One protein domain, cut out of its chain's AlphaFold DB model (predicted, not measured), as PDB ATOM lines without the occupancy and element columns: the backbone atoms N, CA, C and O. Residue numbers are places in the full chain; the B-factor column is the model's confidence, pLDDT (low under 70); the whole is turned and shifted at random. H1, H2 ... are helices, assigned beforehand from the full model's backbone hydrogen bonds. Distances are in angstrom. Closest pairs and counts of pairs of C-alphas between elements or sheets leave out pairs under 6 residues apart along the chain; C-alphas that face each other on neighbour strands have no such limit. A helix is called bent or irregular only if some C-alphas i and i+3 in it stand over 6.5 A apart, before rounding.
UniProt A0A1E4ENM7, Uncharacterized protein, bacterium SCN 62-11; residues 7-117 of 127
ATOM      1  N   GLU A   7     166.492 188.913 188.979       92.94
ATOM      2  CA  GLU A   7     165.997 189.353 187.670       92.94
ATOM      3  C   GLU A   7     166.299 188.299 186.595       92.94
ATOM      4  O   GLU A   7     165.404 187.918 185.844       92.94
ATOM      5  N   ASP A   8     167.521 187.760 186.564       93.12
ATOM      6  CA  ASP A   8     167.902 186.728 185.590       93.12
ATOM      7  C   ASP A   8     167.064 185.462 185.735       93.12
ATOM      8  O   ASP A   8     166.642 184.886 184.736       93.12
ATOM      9  N   ARG A   9     166.795 185.044 186.977       95.00
ATOM     10  CA  ARG A   9     165.947 183.882 187.286       95.00
ATOM     11  C   ARG A   9     164.513 184.088 186.810       95.00
ATOM     12  O   ARG A   9     163.933 183.183 186.215       95.00
ATOM     13  N   LEU A  10     163.960 185.282 187.025       95.56
ATOM     14  CA  LEU A  10     162.625 185.642 186.549       95.56
ATOM     15  C   LEU A  10     162.561 185.647 185.018       95.56
ATOM     16  O   LEU A  10     161.682 185.009 184.441       95.56
ATOM     17  N   LEU A  11     163.497 186.330 184.355       95.56
ATOM     18  CA  LEU A  11     163.524 186.419 182.893       95.56
ATOM     19  C   LEU A  11     163.753 185.049 182.242       95.56
ATOM     20  O   LEU A  11     163.102 184.723 181.249       95.56
ATOM     21  N   ALA A  12     164.619 184.223 182.826       96.12
ATOM     22  CA  ALA A  12     164.858 182.858 182.376       96.12
ATOM     23  C   ALA A  12     163.615 181.968 182.527       96.12
ATOM     24  O   ALA A  12     163.291 181.218 181.611       96.12
ATOM     25  N   ALA A  13     162.883 182.075 183.641       97.06
ATOM     26  CA  ALA A  13     161.638 181.337 183.838       97.06
ATOM     27  C   ALA A  13     160.543 181.771 182.847       97.06
ATOM     28  O   ALA A  13     159.839 180.926 182.294       97.06
ATOM     29  N   LEU A  14     160.430 183.076 182.578       96.62
ATOM     30  CA  LEU A  14     159.475 183.629 181.611       96.62
ATOM     31  C   LEU A  14     159.791 183.235 180.162       96.62
ATOM     32  O   LEU A  14     158.880 183.187 179.334       96.62
ATOM     33  N   ALA A  15     161.047 182.912 179.849       97.06
ATOM     34  CA  ALA A  15     161.443 182.523 178.501       97.06
ATOM     35  C   ALA A  15     160.763 181.239 177.997       97.06
ATOM     36  O   ALA A  15     160.665 181.056 176.790       97.06
ATOM     37  N   TYR A  16     160.261 180.372 178.879       96.69
ATOM     38  CA  TYR A  16     159.569 179.144 178.476       96.69
ATOM     39  C   TYR A  16     158.126 179.380 178.005       96.69
ATOM     40  O   TYR A  16     157.827 179.038 176.862       96.69
ATOM     41  N   PRO A  17     157.216 179.979 178.802       95.88
ATOM     42  CA  PRO A  17     155.855 180.253 178.337       95.88
ATOM     43  C   PRO A  17     155.810 181.327 177.241       95.88
ATOM     44  O   PRO A  17     154.949 181.271 176.366       95.88
ATOM     45  N   PHE A  18     156.746 182.282 177.254       96.44
ATOM     46  CA  PHE A  18     156.781 183.405 176.313       96.44
ATOM     47  C   PHE A  18     157.920 183.291 175.297       96.44
ATOM     48  O   PHE A  18     158.447 184.307 174.847       96.44
ATOM     49  N   TRP A  19     158.312 182.071 174.922       96.25
ATOM     50  CA  TRP A  19     159.470 181.788 174.062       96.25
ATOM     51  C   TRP A  19     159.512 182.613 172.767       96.25
ATOM     52  O   TRP A  19     160.572 183.104 172.374       96.25
ATOM     53  N   TYR A  20     158.353 182.836 172.144       94.31
ATOM     54  CA  TYR A  20     158.211 183.584 170.894       94.31
ATOM     55  C   TYR A  20     158.504 185.087 171.048       94.31
ATOM     56  O   TYR A  20     158.936 185.716 170.087       94.31
ATOM     57  N   MET A  21     158.329 185.658 172.246       95.69
ATOM     58  CA  MET A  21     158.690 187.052 172.554       95.69
ATOM     59  C   MET A  21     160.052 187.163 173.237       95.69
ATOM     60  O   MET A  21     160.818 188.081 172.949       95.69
ATOM     61  N   ALA A  22     160.366 186.232 174.138       94.44
ATOM     62  CA  ALA A  22     161.580 186.258 174.941       94.44
ATOM     63  C   ALA A  22     162.840 186.211 174.070       94.44
ATOM     64  O   ALA A  22     163.795 186.939 174.340       94.44
ATOM     65  N   PHE A  23     162.830 185.413 172.998       94.19
ATOM     66  CA  PHE A  23     163.976 185.303 172.100       94.19
ATOM     67  C   PHE A  23     164.252 186.594 171.301       94.19
ATOM     68  O   PHE A  23     165.377 187.092 171.384       94.19
ATOM     69  N   PRO A  24     163.276 187.220 170.606       94.56
ATOM     70  CA  PRO A  24     163.481 188.537 169.999       94.56
ATOM     71  C   PRO A  24     163.928 189.613 170.994       94.56
ATOM     72  O   PRO A  24     164.852 190.370 170.700       94.56
ATOM     73  N   ILE A  25     163.326 189.668 172.188       94.06
ATOM     74  CA  ILE A  25     163.708 190.641 173.227       94.06
ATOM     75  C   ILE A  25     165.169 190.436 173.648       94.06
ATOM     76  O   ILE A  25     165.922 191.402 173.763       94.06
ATOM     77  N   PHE A  26     165.594 189.186 173.837       93.81
ATOM     78  CA  PHE A  26     166.983 188.840 174.133       93.81
ATOM     79  C   PHE A  26     167.939 189.249 173.000       93.81
ATOM     80  O   PHE A  26     169.000 189.820 173.263       93.81
ATOM     81  N   LEU A  27     167.562 189.023 171.737       92.19
ATOM     82  CA  LEU A  27     168.364 189.432 170.579       92.19
ATOM     83  C   LEU A  27     168.504 190.956 170.454       92.19
ATOM     84  O   LEU A  27     169.554 191.444 170.045       92.19
ATOM     85  N   LEU A  28     167.478 191.713 170.834       94.69
ATOM     86  CA  LEU A  28     167.484 193.177 170.755       94.69
ATOM     87  C   LEU A  28     168.138 193.858 171.967       94.69
ATOM     88  O   LEU A  28     168.350 195.069 171.947       94.69
ATOM     89  N   ALA A  29     168.476 193.106 173.018       92.69
ATOM     90  CA  ALA A  29     169.049 193.632 174.252       92.69
ATOM     91  C   ALA A  29     170.483 193.109 174.480       92.69
ATOM     92  O   ALA A  29     170.670 192.104 175.174       92.69
ATOM     93  N   PRO A  30     171.528 193.815 173.997       89.44
ATOM     94  CA  PRO A  30     172.925 193.376 174.118       89.44
ATOM     95  C   PRO A  30     173.359 193.053 175.555       89.44
ATOM     96  O   PRO A  30     174.100 192.100 175.789       89.44
ATOM     97  N   ARG A  31     172.831 193.793 176.541       89.12
ATOM     98  CA  ARG A  31     173.085 193.561 177.975       89.12
ATOM     99  C   ARG A  31     172.665 192.169 178.463       89.12
ATOM    100  O   ARG A  31     173.234 191.670 179.425       89.12
ATOM    101  N   PHE A  32     171.660 191.559 177.833       88.19
ATOM    102  CA  PHE A  32     171.160 190.230 178.191       88.19
ATOM    103  C   PHE A  32     171.964 189.122 177.514       88.19
ATOM    104  O   PHE A  32     172.159 188.067 178.109       88.19
ATOM    105  N   GLN A  33     172.512 189.382 176.326       87.75
ATOM    106  CA  GLN A  33     173.353 188.422 175.607       87.75
ATOM    107  C   GLN A  33     174.675 188.129 176.317       87.75
ATOM    108  O   GLN A  33     175.215 187.033 176.186       87.75
ATOM    109  N   GLN A  34     175.166 189.086 177.105       88.31
ATOM    110  CA  GLN A  34     176.356 188.920 177.940       88.31
ATOM    111  C   GLN A  34     176.109 188.023 179.164       88.31
ATOM    112  O   GLN A  34     177.071 187.593 179.794       88.31
ATOM    113  N   ARG A  35     174.845 187.712 179.499       89.56
ATOM    114  CA  ARG A  35     174.479 186.894 180.664       89.56
ATOM    115  C   ARG A  35     174.335 185.418 180.253       89.56
ATOM    116  O   ARG A  35     173.319 185.047 179.655       89.56
ATOM    117  N   PRO A  36     175.293 184.529 180.589       91.25
ATOM    118  CA  PRO A  36     175.309 183.147 180.100       91.25
ATOM    119  C   PRO A  36     174.132 182.312 180.618       91.25
ATOM    120  O   PRO A  36     173.628 181.445 179.908       91.25
ATOM    121  N   PHE A  37     173.664 182.585 181.842       93.06
ATOM    122  CA  PHE A  37     172.481 181.932 182.408       93.06
ATOM    123  C   PHE A  37     171.219 182.250 181.597       93.06
ATOM    124  O   PHE A  37     170.475 181.350 181.218       93.06
ATOM    125  N   LEU A  38     171.013 183.527 181.268       93.75
ATOM    126  CA  LEU A  38     169.848 183.956 180.504       93.75
ATOM    127  C   LEU A  38     169.908 183.438 179.062       93.75
ATOM    128  O   LEU A  38     168.909 182.936 178.554       93.75
ATOM    129  N   LYS A  39     171.097 183.462 178.441       93.62
ATOM    130  CA  LYS A  39     171.336 182.851 177.124       93.62
ATOM    131  C   LYS A  39     170.919 181.373 177.111       93.62
ATOM    132  O   LYS A  39     170.170 180.974 176.226       93.62
ATOM    133  N   TYR A  40     171.340 180.580 178.100       95.12
ATOM    134  CA  TYR A  40     170.961 179.163 178.202       95.12
ATOM    135  C   TYR A  40     169.438 178.967 178.140       95.12
ATOM    136  O   TYR A  40     168.936 178.264 177.260       95.12
ATOM    137  N   HIS A  41     168.699 179.632 179.030       96.06
ATOM    138  CA  HIS A  41     167.253 179.438 179.159       96.06
ATOM    139  C   HIS A  41     166.453 180.027 177.997       96.06
ATOM    140  O   HIS A  41     165.436 179.458 177.614       96.06
ATOM    141  N   VAL A  42     166.918 181.118 177.385       96.50
ATOM    142  CA  VAL A  42     166.250 181.710 176.219       96.50
ATOM    143  C   VAL A  42     166.357 180.807 174.990       96.50
ATOM    144  O   VAL A  42     165.348 180.562 174.327       96.50
ATOM    145  N   TYR A  43     167.541 180.266 174.694       96.19
ATOM    146  CA  TYR A  43     167.679 179.335 173.572       96.19
ATOM    147  C   TYR A  43     166.968 178.003 173.847       96.19
ATOM    148  O   TYR A  43     166.317 177.465 172.950       96.19
ATOM    149  N   GLN A  44     167.045 177.485 175.078       97.06
ATOM    150  CA  GLN A  44     166.313 176.277 175.467       97.06
ATOM    151  C   GLN A  44     164.794 176.479 175.386       97.06
ATOM    152  O   GLN A  44     164.099 175.610 174.865       97.06
ATOM    153  N   GLY A  45     164.290 177.629 175.841       96.88
ATOM    154  CA  GLY A  45     162.884 178.013 175.741       96.88
ATOM    155  C   GLY A  45     162.414 178.117 174.292       96.88
ATOM    156  O   GLY A  45     161.373 177.558 173.956       96.88
ATOM    157  N   LEU A  46     163.209 178.733 173.407       97.50
ATOM    158  CA  LEU A  46     162.920 178.771 171.969       97.50
ATOM    159  C   LEU A  46     162.844 177.361 171.368       97.50
ATOM    160  O   LEU A  46     161.883 177.044 170.670       97.50
ATOM    161  N   ALA A  47     163.843 176.516 171.632       97.31
ATOM    162  CA  ALA A  47     163.882 175.162 171.087       97.31
ATOM    163  C   ALA A  47     162.716 174.303 171.595       97.31
ATOM    164  O   ALA A  47     162.069 173.625 170.798       97.31
ATOM    165  N   LEU A  48     162.403 174.376 172.893       97.31
ATOM    166  CA  LEU A  48     161.242 173.700 173.470       97.31
ATOM    167  C   LEU A  48     159.938 174.216 172.848       97.31
ATOM    168  O   LEU A  48     159.100 173.418 172.440       97.31
ATOM    169  N   GLY A  49     159.783 175.535 172.727       96.81
ATOM    170  CA  GLY A  49     158.606 176.160 172.134       96.81
ATOM    171  C   GLY A  49     158.378 175.750 170.680       96.81
ATOM    172  O   GLY A  49     157.265 175.378 170.313       96.81
ATOM    173  N   LEU A  50     159.439 175.727 169.866       97.06
ATOM    174  CA  LEU A  50     159.383 175.235 168.488       97.06
ATOM    175  C   LEU A  50     159.067 173.739 168.422       97.06
ATOM    176  O   LEU A  50     158.266 173.335 167.580       97.06
ATOM    177  N   ALA A  51     159.650 172.922 169.302       96.44
ATOM    178  CA  ALA A  51     159.361 171.491 169.363       96.44
ATOM    179  C   ALA A  51     157.893 171.223 169.727       96.44
ATOM    180  O   ALA A  51     157.254 170.378 169.103       96.44
ATOM    181  N   ILE A  52     157.337 171.972 170.683       95.75
ATOM    182  CA  ILE A  52     155.922 171.882 171.065       95.75
ATOM    183  C   ILE A  52     155.021 172.354 169.919       95.75
ATOM    184  O   ILE A  52     154.045 171.678 169.605       95.75
ATOM    185  N   LEU A  53     155.347 173.476 169.270       96.00
ATOM    186  CA  LEU A  53     154.558 174.007 168.158       96.00
ATOM    187  C   LEU A  53     154.522 173.024 166.982       96.00
ATOM    188  O   LEU A  53     153.445 172.624 166.544       96.00
ATOM    189  N   TRP A  54     155.690 172.619 166.481       96.19
ATOM    190  CA  TRP A  54     155.778 171.724 165.328       96.19
ATOM    191  C   TRP A  54     155.303 170.315 165.665       96.19
ATOM    192  O   TRP A  54     154.542 169.739 164.891       96.19
ATOM    193  N   GLY A  55     155.655 169.795 166.843       94.06
ATOM    194  CA  GLY A  55     155.133 168.523 167.339       94.06
ATOM    195  C   GLY A  55     153.608 168.537 167.450       94.06
ATOM    196  O   GLY A  55     152.955 167.599 167.000       94.06
ATOM    197  N   GLY A  56     153.029 169.629 167.955       92.94
ATOM    198  CA  GLY A  56     151.583 169.830 168.033       92.94
ATOM    199  C   GLY A  56     150.912 169.875 166.659       92.94
ATOM    200  O   GLY A  56     149.932 169.165 166.440       92.94
ATOM    201  N   VAL A  57     151.460 170.642 165.707       94.94
ATOM    202  CA  VAL A  57     150.951 170.705 164.322       94.94
ATOM    203  C   VAL A  57     150.995 169.330 163.654       94.94
ATOM    204  O   VAL A  57     150.006 168.915 163.041       94.94
ATOM    205  N   THR A  58     152.105 168.601 163.789       92.88
ATOM    206  CA  THR A  58     152.248 167.250 163.234       92.88
ATOM    207  C   THR A  58     151.233 166.297 163.853       92.88
ATOM    208  O   THR A  58     150.478 165.662 163.118       92.88
ATOM    209  N   LEU A  59     151.153 166.240 165.185       91.06
ATOM    210  CA  LEU A  59     150.224 165.362 165.897       91.06
ATOM    211  C   LEU A  59     148.763 165.660 165.545       91.06
ATOM    212  O   LEU A  59     148.006 164.732 165.256       91.06
ATOM    213  N   TRP A  60     148.375 166.936 165.504       89.81
ATOM    214  CA  TRP A  60     147.022 167.345 165.125       89.81
ATOM    215  C   TRP A  60     146.699 166.930 163.691       89.81
ATOM    216  O   TRP A  60     145.641 166.359 163.428       89.81
ATOM    217  N   THR A  61     147.613 167.184 162.752       91.06
ATOM    218  CA  THR A  61     147.413 166.844 161.338       91.06
ATOM    219  C   THR A  61     147.286 165.332 161.154       91.06
ATOM    220  O   THR A  61     146.355 164.865 160.495       91.06
ATOM    221  N   THR A  62     148.158 164.548 161.794       89.00
ATOM    222  CA  THR A  62     148.082 163.081 161.793       89.00
ATOM    223  C   THR A  62     146.761 162.591 162.378       89.00
ATOM    224  O   THR A  62     146.109 161.735 161.780       89.00
ATOM    225  N   ALA A  63     146.317 163.166 163.497       87.69
ATOM    226  CA  ALA A  63     145.038 162.826 164.106       87.69
ATOM    227  C   ALA A  63     143.840 163.181 163.215       87.69
ATOM    228  O   ALA A  63     142.906 162.392 163.114       87.69
ATOM    229  N   ALA A  64     143.872 164.315 162.514       87.94
ATOM    230  CA  ALA A  64     142.808 164.719 161.596       87.94
ATOM    231  C   ALA A  64     142.713 163.807 160.357       87.94
ATOM    232  O   ALA A  64     141.620 163.569 159.838       87.94
ATOM    233  N   VAL A  65     143.847 163.286 159.878       90.44
ATOM    234  CA  VAL A  65     143.888 162.347 158.746       90.44
ATOM    235  C   VAL A  65     143.451 160.949 159.180       90.44
ATOM    236  O   VAL A  65     142.557 160.371 158.562       90.44
ATOM    237  N   LEU A  66     144.044 160.414 160.251       87.19
ATOM    238  CA  LEU A  66     143.790 159.049 160.723       87.19
ATOM    239  C   LEU A  66     142.463 158.914 161.476       87.19
ATOM    240  O   LEU A  66     141.835 157.862 161.427       87.19
ATOM    241  N   GLY A  67     141.992 159.979 162.121       83.06
ATOM    242  CA  GLY A  67     140.727 160.000 162.859       83.06
ATOM    243  C   GLY A  67     139.493 159.784 161.983       83.06
ATOM    244  O   GLY A  67     138.439 159.420 162.496       83.06
ATOM    245  N   LYS A  68     139.626 159.922 160.656       83.12
ATOM    246  CA  LYS A  68     138.585 159.542 159.686       83.12
ATOM    247  C   LYS A  68     138.298 158.037 159.693       83.12
ATOM    248  O   LYS A  68     137.219 157.618 159.287       83.12
ATOM    249  N   PHE A  69     139.239 157.231 160.182       83.38
ATOM    250  CA  PHE A  69     139.094 155.791 160.349       83.38
ATOM    251  C   PHE A  69     138.728 155.502 161.813       83.38
ATOM    252  O   PHE A  69     139.607 155.322 162.646       83.38
ATOM    253  N   GLY A  70     137.427 155.495 162.130       78.75
ATOM    254  CA  GLY A  70     136.823 155.423 163.478       78.75
ATOM    255  C   GLY A  70     137.712 154.974 164.654       78.75
ATOM    256  O   GLY A  70     138.012 155.777 165.537       78.75
ATOM    257  N   LEU A  71     138.152 153.706 164.676       80.50
ATOM    258  CA  LEU A  71     138.969 153.153 165.771       80.50
ATOM    259  C   LEU A  71     140.305 153.888 165.987       80.50
ATOM    260  O   LEU A  71     140.739 154.035 167.127       80.50
ATOM    261  N   PHE A  72     140.942 154.379 164.924       81.19
ATOM    262  CA  PHE A  72     142.193 155.133 165.024       81.19
ATOM    263  C   PHE A  72     141.993 156.479 165.725       81.19
ATOM    264  O   PHE A  72     142.848 156.880 166.510       81.19
ATOM    265  N   GLY A  73     140.855 157.147 165.516       77.12
ATOM    266  CA  GLY A  73     140.531 158.398 166.209       77.12
ATOM    267  C   GLY A  73     140.384 158.213 167.722       77.12
ATOM    268  O   GLY A  73     140.949 158.987 168.496       77.12
ATOM    269  N   LEU A  74     139.688 157.151 168.144       81.56
ATOM    270  CA  LEU A  74     139.509 156.820 169.562       81.56
ATOM    271  C   LEU A  74     140.845 156.486 170.242       81.56
ATOM    272  O   LEU A  74     141.102 156.949 171.351       81.56
ATOM    273  N   LEU A  75     141.702 155.710 169.570       85.81
ATOM    274  CA  LEU A  75     143.000 155.307 170.112       85.81
ATOM    275  C   LEU A  75     144.015 156.454 170.141       85.81
ATOM    276  O   LEU A  75     144.831 156.487 171.053       85.81
ATOM    277  N   LEU A  76     143.965 157.401 169.199       85.44
ATOM    278  CA  LEU A  76     144.894 158.540 169.144       85.44
ATOM    279  C   LEU A  76     144.613 159.607 170.210       85.44
ATOM    280  O   LEU A  76     145.547 160.250 170.687       85.44
ATOM    281  N   TYR A  77     143.354 159.787 170.614       85.75
ATOM    282  CA  TYR A  77     142.957 160.794 171.602       85.75
ATOM    283  C   TYR A  77     143.758 160.762 172.924       85.75
ATOM    284  O   TYR A  77     144.279 161.813 173.315       85.75
ATOM    285  N   PRO A  78     143.927 159.615 173.619       89.69
ATOM    286  CA  PRO A  78     144.727 159.572 174.844       89.69
ATOM    287  C   PRO A  78     146.203 159.919 174.609       89.69
ATOM    288  O   PRO A  78     146.800 160.580 175.456       89.69
ATOM    289  N   PHE A  79     146.788 159.551 173.462       89.12
ATOM    290  CA  PHE A  79     148.171 159.921 173.132       89.12
ATOM    291  C   PHE A  79     148.324 161.425 172.905       89.12
ATOM    292  O   PHE A  79     149.297 162.009 173.378       89.12
ATOM    293  N   LEU A  80     147.354 162.065 172.244       90.12
ATOM    294  CA  LEU A  80     147.340 163.521 172.083       90.12
ATOM    295  C   LEU A  80     147.284 164.222 173.440       90.12
ATOM    296  O   LEU A  80     148.084 165.114 173.708       90.12
ATOM    297  N   LYS A  81     146.386 163.775 174.326       91.38
ATOM    298  CA  LYS A  81     146.272 164.338 175.675       91.38
ATOM    299  C   LYS A  81     147.548 164.133 176.482       91.38
ATOM    300  O   LYS A  81     147.997 165.061 177.147       91.38
ATOM    301  N   LEU A  82     148.158 162.955 176.395       93.31
ATOM    302  CA  LEU A  82     149.428 162.686 177.062       93.31
ATOM    303  C   LEU A  82     150.547 163.599 176.540       93.31
ATOM    304  O   LEU A  82     151.310 164.131 177.342       93.31
ATOM    305  N   ALA A  83     150.621 163.824 175.225       92.44
ATOM    306  CA  ALA A  83     151.599 164.725 174.620       92.44
ATOM    307  C   ALA A  83     151.400 166.186 175.063       92.44
ATOM    308  O   ALA A  83     152.376 166.857 175.393       92.44
ATOM    309  N   GLU A  84     150.155 166.666 175.140       93.12
ATOM    310  CA  GLU A  84     149.829 168.002 175.665       93.12
ATOM    311  C   GLU A  84     150.275 168.162 177.127       93.12
ATOM    312  O   GLU A  84     150.946 169.136 177.473       93.12
ATOM    313  N   TRP A  85     149.955 167.186 177.984       96.00
ATOM    314  CA  TRP A  85     150.373 167.201 179.388       96.00
ATOM    315  C   TRP A  85     151.891 167.102 179.546       96.00
ATOM    316  O   TRP A  85     152.455 167.789 180.398       96.00
ATOM    317  N   ALA A  86     152.564 166.306 178.714       94.75
ATOM    318  CA  ALA A  86     154.020 166.219 178.703       94.75
ATOM    319  C   ALA A  86     154.662 167.550 178.279       94.75
ATOM    320  O   ALA A  86     155.608 168.001 178.921       94.75
ATOM    321  N   ALA A  87     154.122 168.214 177.252       94.69
ATOM    322  CA  ALA A  87     154.582 169.526 176.798       94.69
ATOM    323  C   ALA A  87     154.407 170.605 177.882       94.69
ATOM    324  O   ALA A  87     155.340 171.367 178.168       94.69
ATOM    325  N   LEU A  88     153.239 170.639 178.532       95.75
ATOM    326  CA  LEU A  88     152.973 171.544 179.649       95.75
ATOM    327  C   LEU A  88     153.905 171.253 180.833       95.75
ATOM    328  O   LEU A  88     154.528 172.169 181.370       95.75
ATOM    329  N   GLY A  89     154.047 169.978 181.198       96.31
ATOM    330  CA  GLY A  89     154.923 169.523 182.272       96.31
ATOM    331  C   GLY A  89     156.384 169.896 182.028       96.31
ATOM    332  O   GLY A  89     157.019 170.448 182.923       96.31
ATOM    333  N   ALA A  90     156.900 169.687 180.814       95.69
ATOM    334  CA  ALA A  90     158.262 170.067 180.442       95.69
ATOM    335  C   ALA A  90     158.482 171.585 180.531       95.69
ATOM    336  O   ALA A  90     159.502 172.032 181.056       95.69
ATOM    337  N   THR A  91     157.503 172.376 180.080       96.25
ATOM    338  CA  THR A  91     157.543 173.845 180.150       96.25
ATOM    339  C   THR A  91     157.577 174.326 181.600       96.25
ATOM    340  O   THR A  91     158.433 175.132 181.961       96.25
ATOM    341  N   VAL A  92     156.690 173.804 182.453       97.25
ATOM    342  CA  VAL A  92     156.634 174.163 183.880       97.25
ATOM    343  C   VAL A  92     157.893 173.706 184.610       97.25
ATOM    344  O   VAL A  92     158.472 174.483 185.364       97.25
ATOM    345  N   TYR A  93     158.348 172.477 184.371       96.62
ATOM    346  CA  TYR A  93     159.556 171.926 184.987       96.62
ATOM    347  C   TYR A  93     160.783 172.789 184.679       96.62
ATOM    348  O   TYR A  93     161.519 173.183 185.587       96.62
ATOM    349  N   ALA A  94     160.971 173.144 183.409       96.25
ATOM    350  CA  ALA A  94     162.099 173.957 182.992       96.25
ATOM    351  C   ALA A  94     161.997 175.399 183.522       96.25
ATOM    352  O   ALA A  94     162.988 175.925 184.034       96.25
ATOM    353  N   ALA A  95     160.797 175.991 183.514       96.62
ATOM    354  CA  ALA A  95     160.547 177.320 184.073       96.62
ATOM    355  C   ALA A  95     160.789 177.384 185.586       96.62
ATOM    356  O   ALA A  95     161.436 178.315 186.062       96.62
ATOM    357  N   VAL A  96     160.322 176.393 186.352       97.38
ATOM    358  CA  VAL A  96     160.560 176.318 187.802       97.38
ATOM    359  C   VAL A  96     162.039 176.093 188.090       97.38
ATOM    360  O   VAL A  96     162.594 176.751 188.968       97.38
ATOM    361  N   GLY A  97     162.715 175.222 187.341       95.94
ATOM    362  CA  GLY A  97     164.155 175.029 187.502       95.94
ATOM    363  C   GLY A  97     164.950 176.312 187.234       95.94
ATOM    364  O   GLY A  97     165.791 176.689 188.052       95.94
ATOM    365  N   ALA A  98     164.605 177.054 186.179       95.56
ATOM    366  CA  ALA A  98     165.177 178.371 185.898       95.56
ATOM    367  C   ALA A  98     164.859 179.391 187.003       95.56
ATOM    368  O   ALA A  98     165.743 180.119 187.461       95.56
ATOM    369  N   TRP A  99     163.618 179.387 187.499       95.50
ATOM    370  CA  TRP A  99     163.203 180.213 188.627       95.50
ATOM    371  C   TRP A  99     164.004 179.903 189.881       95.50
ATOM    372  O   TRP A  99     164.283 180.824 190.636       95.50
ATOM    373  N   LEU A 100     164.406 178.652 190.115       94.69
ATOM    374  CA  LEU A 100     165.273 178.248 191.229       94.69
ATOM    375  C   LEU A 100     166.759 178.573 190.993       94.69
ATOM    376  O   LEU A 100     167.539 178.540 191.942       94.69
ATOM    377  N   GLY A 101     167.137 178.968 189.774       92.38
ATOM    378  CA  GLY A 101     168.517 179.276 189.388       92.38
ATOM    379  C   GLY A 101     169.293 178.081 188.829       92.38
ATOM    380  O   GLY A 101     170.511 178.167 188.684       92.38
ATOM    381  N   ASN A 102     168.613 176.981 188.502       93.12
ATOM    382  CA  ASN A 102     169.226 175.767 187.970       93.12
ATOM    383  C   ASN A 102     169.201 175.755 186.436       93.12
ATOM    384  O   ASN A 102     168.200 176.108 185.818       93.12
ATOM    385  N   ARG A 103     170.277 175.250 185.817       91.12
ATOM    386  CA  ARG A 103     170.314 174.931 184.381       91.12
ATOM    387  C   ARG A 103     169.698 173.556 184.138       91.12
ATOM    388  O   ARG A 103     170.401 172.553 184.055       91.12
ATOM    389  N   THR A 104     168.377 173.515 184.095       93.12
ATOM    390  CA  THR A 104     167.615 172.280 183.908       93.12
ATOM    391  C   THR A 104     167.924 171.633 182.563       93.12
ATOM    392  O   THR A 104     167.627 172.214 181.522       93.12
ATOM    393  N   GLU A 105     168.465 170.417 182.561       92.75
ATOM    394  CA  GLU A 105     168.678 169.671 181.322       92.75
ATOM    395  C   GLU A 105     167.390 168.957 180.889       92.75
ATOM    396  O   GLU A 105     166.790 168.188 181.641       92.75
ATOM    397  N   LEU A 106     166.961 169.232 179.659       92.12
ATOM    398  CA  LEU A 106     165.879 168.541 178.974       92.12
ATOM    399  C   LEU A 106     166.507 167.637 177.905       92.12
ATOM    400  O   LEU A 106     167.217 168.160 177.036       92.12
ATOM    401  N   PRO A 107     166.250 166.317 177.924       89.44
ATOM    402  CA  PRO A 107     166.745 165.411 176.893       89.44
ATOM    403  C   PRO A 107     166.359 165.907 175.498       89.44
ATOM    404  O   PRO A 107     165.261 166.439 175.315       89.44
ATOM    405  N   TYR A 108     167.259 165.748 174.526       92.25
ATOM    406  CA  TYR A 108     167.134 166.218 173.138       92.25
ATOM    407  C   TYR A 108     167.090 167.748 172.954       92.25
ATOM    408  O   TYR A 108     167.795 168.270 172.096       92.25
ATOM    409  N   ILE A 109     166.333 168.495 173.767       95.56
ATOM    410  CA  ILE A 109     166.235 169.962 173.671       95.56
ATOM    411  C   ILE A 109     167.547 170.629 174.092       95.56
ATOM    412  O   ILE A 109     168.076 171.475 173.374       95.56
ATOM    413  N   THR A 110     168.104 170.247 175.246       93.38
ATOM    414  CA  THR A 110     169.383 170.804 175.714       93.38
ATOM    415  C   THR A 110     170.526 170.417 174.785       93.38
ATOM    416  O   THR A 110     171.405 171.233 174.524       93.38
ATOM    417  N   GLU A 111     170.513 169.194 174.258       93.25
ATOM    418  CA  GLU A 111     171.512 168.725 173.295       93.25
ATOM    419  C   GLU A 111     171.445 169.511 171.987       93.25
ATOM    420  O   GLU A 111     172.478 169.979 171.512       93.25
ATOM    421  N   PHE A 112     170.236 169.735 171.464       93.62
ATOM    422  CA  PHE A 112     170.008 170.554 170.276       93.62
ATOM    423  C   PHE A 112     170.524 171.986 170.454       93.62
ATOM    424  O   PHE A 112     171.105 172.559 169.536       93.62
ATOM    425  N   VAL A 113     170.338 172.568 171.641       94.25
ATOM    426  CA  VAL A 113     170.717 173.960 171.911       94.25
ATOM    427  C   VAL A 113     172.208 174.136 172.210       94.25
ATOM    428  O   VAL A 113     172.761 175.213 171.970       94.25
ATOM    429  N   ARG A 114     172.888 173.093 172.694       91.38
ATOM    430  CA  ARG A 114     174.286 173.146 173.155       91.38
ATOM    431  C   ARG A 114     175.257 173.843 172.177       91.38
ATOM    432  O   ARG A 114     176.000 174.708 172.641       91.38
ATOM    433  N   PRO A 115     175.226 173.592 170.851       90.69
ATOM    434  CA  PRO A 115     176.116 174.267 169.898       90.69
ATOM    435  C   PRO A 115     175.938 175.797 169.852       90.69
ATOM    436  O   PRO A 115     176.902 176.544 169.671       90.69
ATOM    437  N   PHE A 116     174.718 176.291 170.072       88.50
ATOM    438  CA  PHE A 116     174.397 177.724 170.026       88.50
ATOM    439  C   PHE A 116     174.854 178.481 171.280       88.50
ATOM    440  O   PHE A 116     174.954 179.712 171.289       88.50
ATOM    441  N   LEU A 117     175.176 177.753 172.350       85.62
ATOM    442  CA  LEU A 117     175.622 178.345 173.605       85.62
ATOM    443  C   LEU A 117     177.110 178.722 173.597       85.62
ATOM    444  O   LEU A 117     177.503 179.541 174.423       85.62
TER     445      LEU A 117
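Overview. This is residues 7 to 117 of the 127 residues of an uncharacterized protein of bacterium SCN 62-11 (UniProt A0A1E4ENM7). A long helical hairpin, H4 and H5, makes the rod, and short helices gather near its open end, with H1 and H2 over one side and H6 packed on H4 from the other. Tiny H3 lies at that end, and the hairpin's turn, residues 67 to 69, is far from them. Printed are 111 residues with six named helices, H1 to H6 in order, and no named strand: the class is all helix. The whole is only just loose, close to compact, with a radius of gyration of the C-alphas of 16.3 A and spans of 54 by 25 by 22 A.

Arrangement. Start at H1, residues 7 to 14, which touches H5, residues 70 to 100, with Ala 13 and Ala 95 the closest C-alphas at 4.2 A; the tilt is a shallow 2 degrees, opposite ways. H1 also touches the hub H4, residues 36 to 66, closest at C-alphas 12 and 41, 5.3 A. H2, residues 19 to 28, touches H4 at C-alphas 19 and 46, the closest at 5.0 A, at a tilt of 36 degrees, only just steep. H3, residues 30 to 33, only just touches H4, with 3 pairs of C-alphas within 8 A, only at the corner; the closest, 33 and 39, are 6.1 A apart. H4 and H5 form a hairpin, closest at C-alphas 66 and 72, 6.0 A. H6, residues 109 to 117, touches H4 at C-alphas 44 and 113, the closest at 6.1 A, and is apart from H5. Every O i to N i+4 pair is within hydrogen-bond range in H1 and H4, but 5 of 6 in H2, 25 of 27 in H5 and 2 of 5 in H6, where 5 of 6 O i to N i+3 pairs are; H3 is too short for an i+4 pair.

Along the chain. Find C-alpha 7 at (165.997, 189.353, 187.670), where H1 begins. H4 runs 44.2 A from C-alpha 36 at (175.309, 183.147, 180.100), and H5 runs 45.8 A, with a kink of 25 degrees near residue 78. H5 is only just irregular, C-alphas 75 and 78 being 6.6 A apart, and H6 is irregular, with 7.2 A between C-alphas 112 and 115. H6 ends at C-alpha 117, (175.622, 178.345, 173.605).

Size, cuts and confidence. Look to Arg 31 and Gly 70 for the two C-alphas farthest apart, 54.6 A. The printed part has no cut, no link is long, and no printed residue is under 70 in pLDDT.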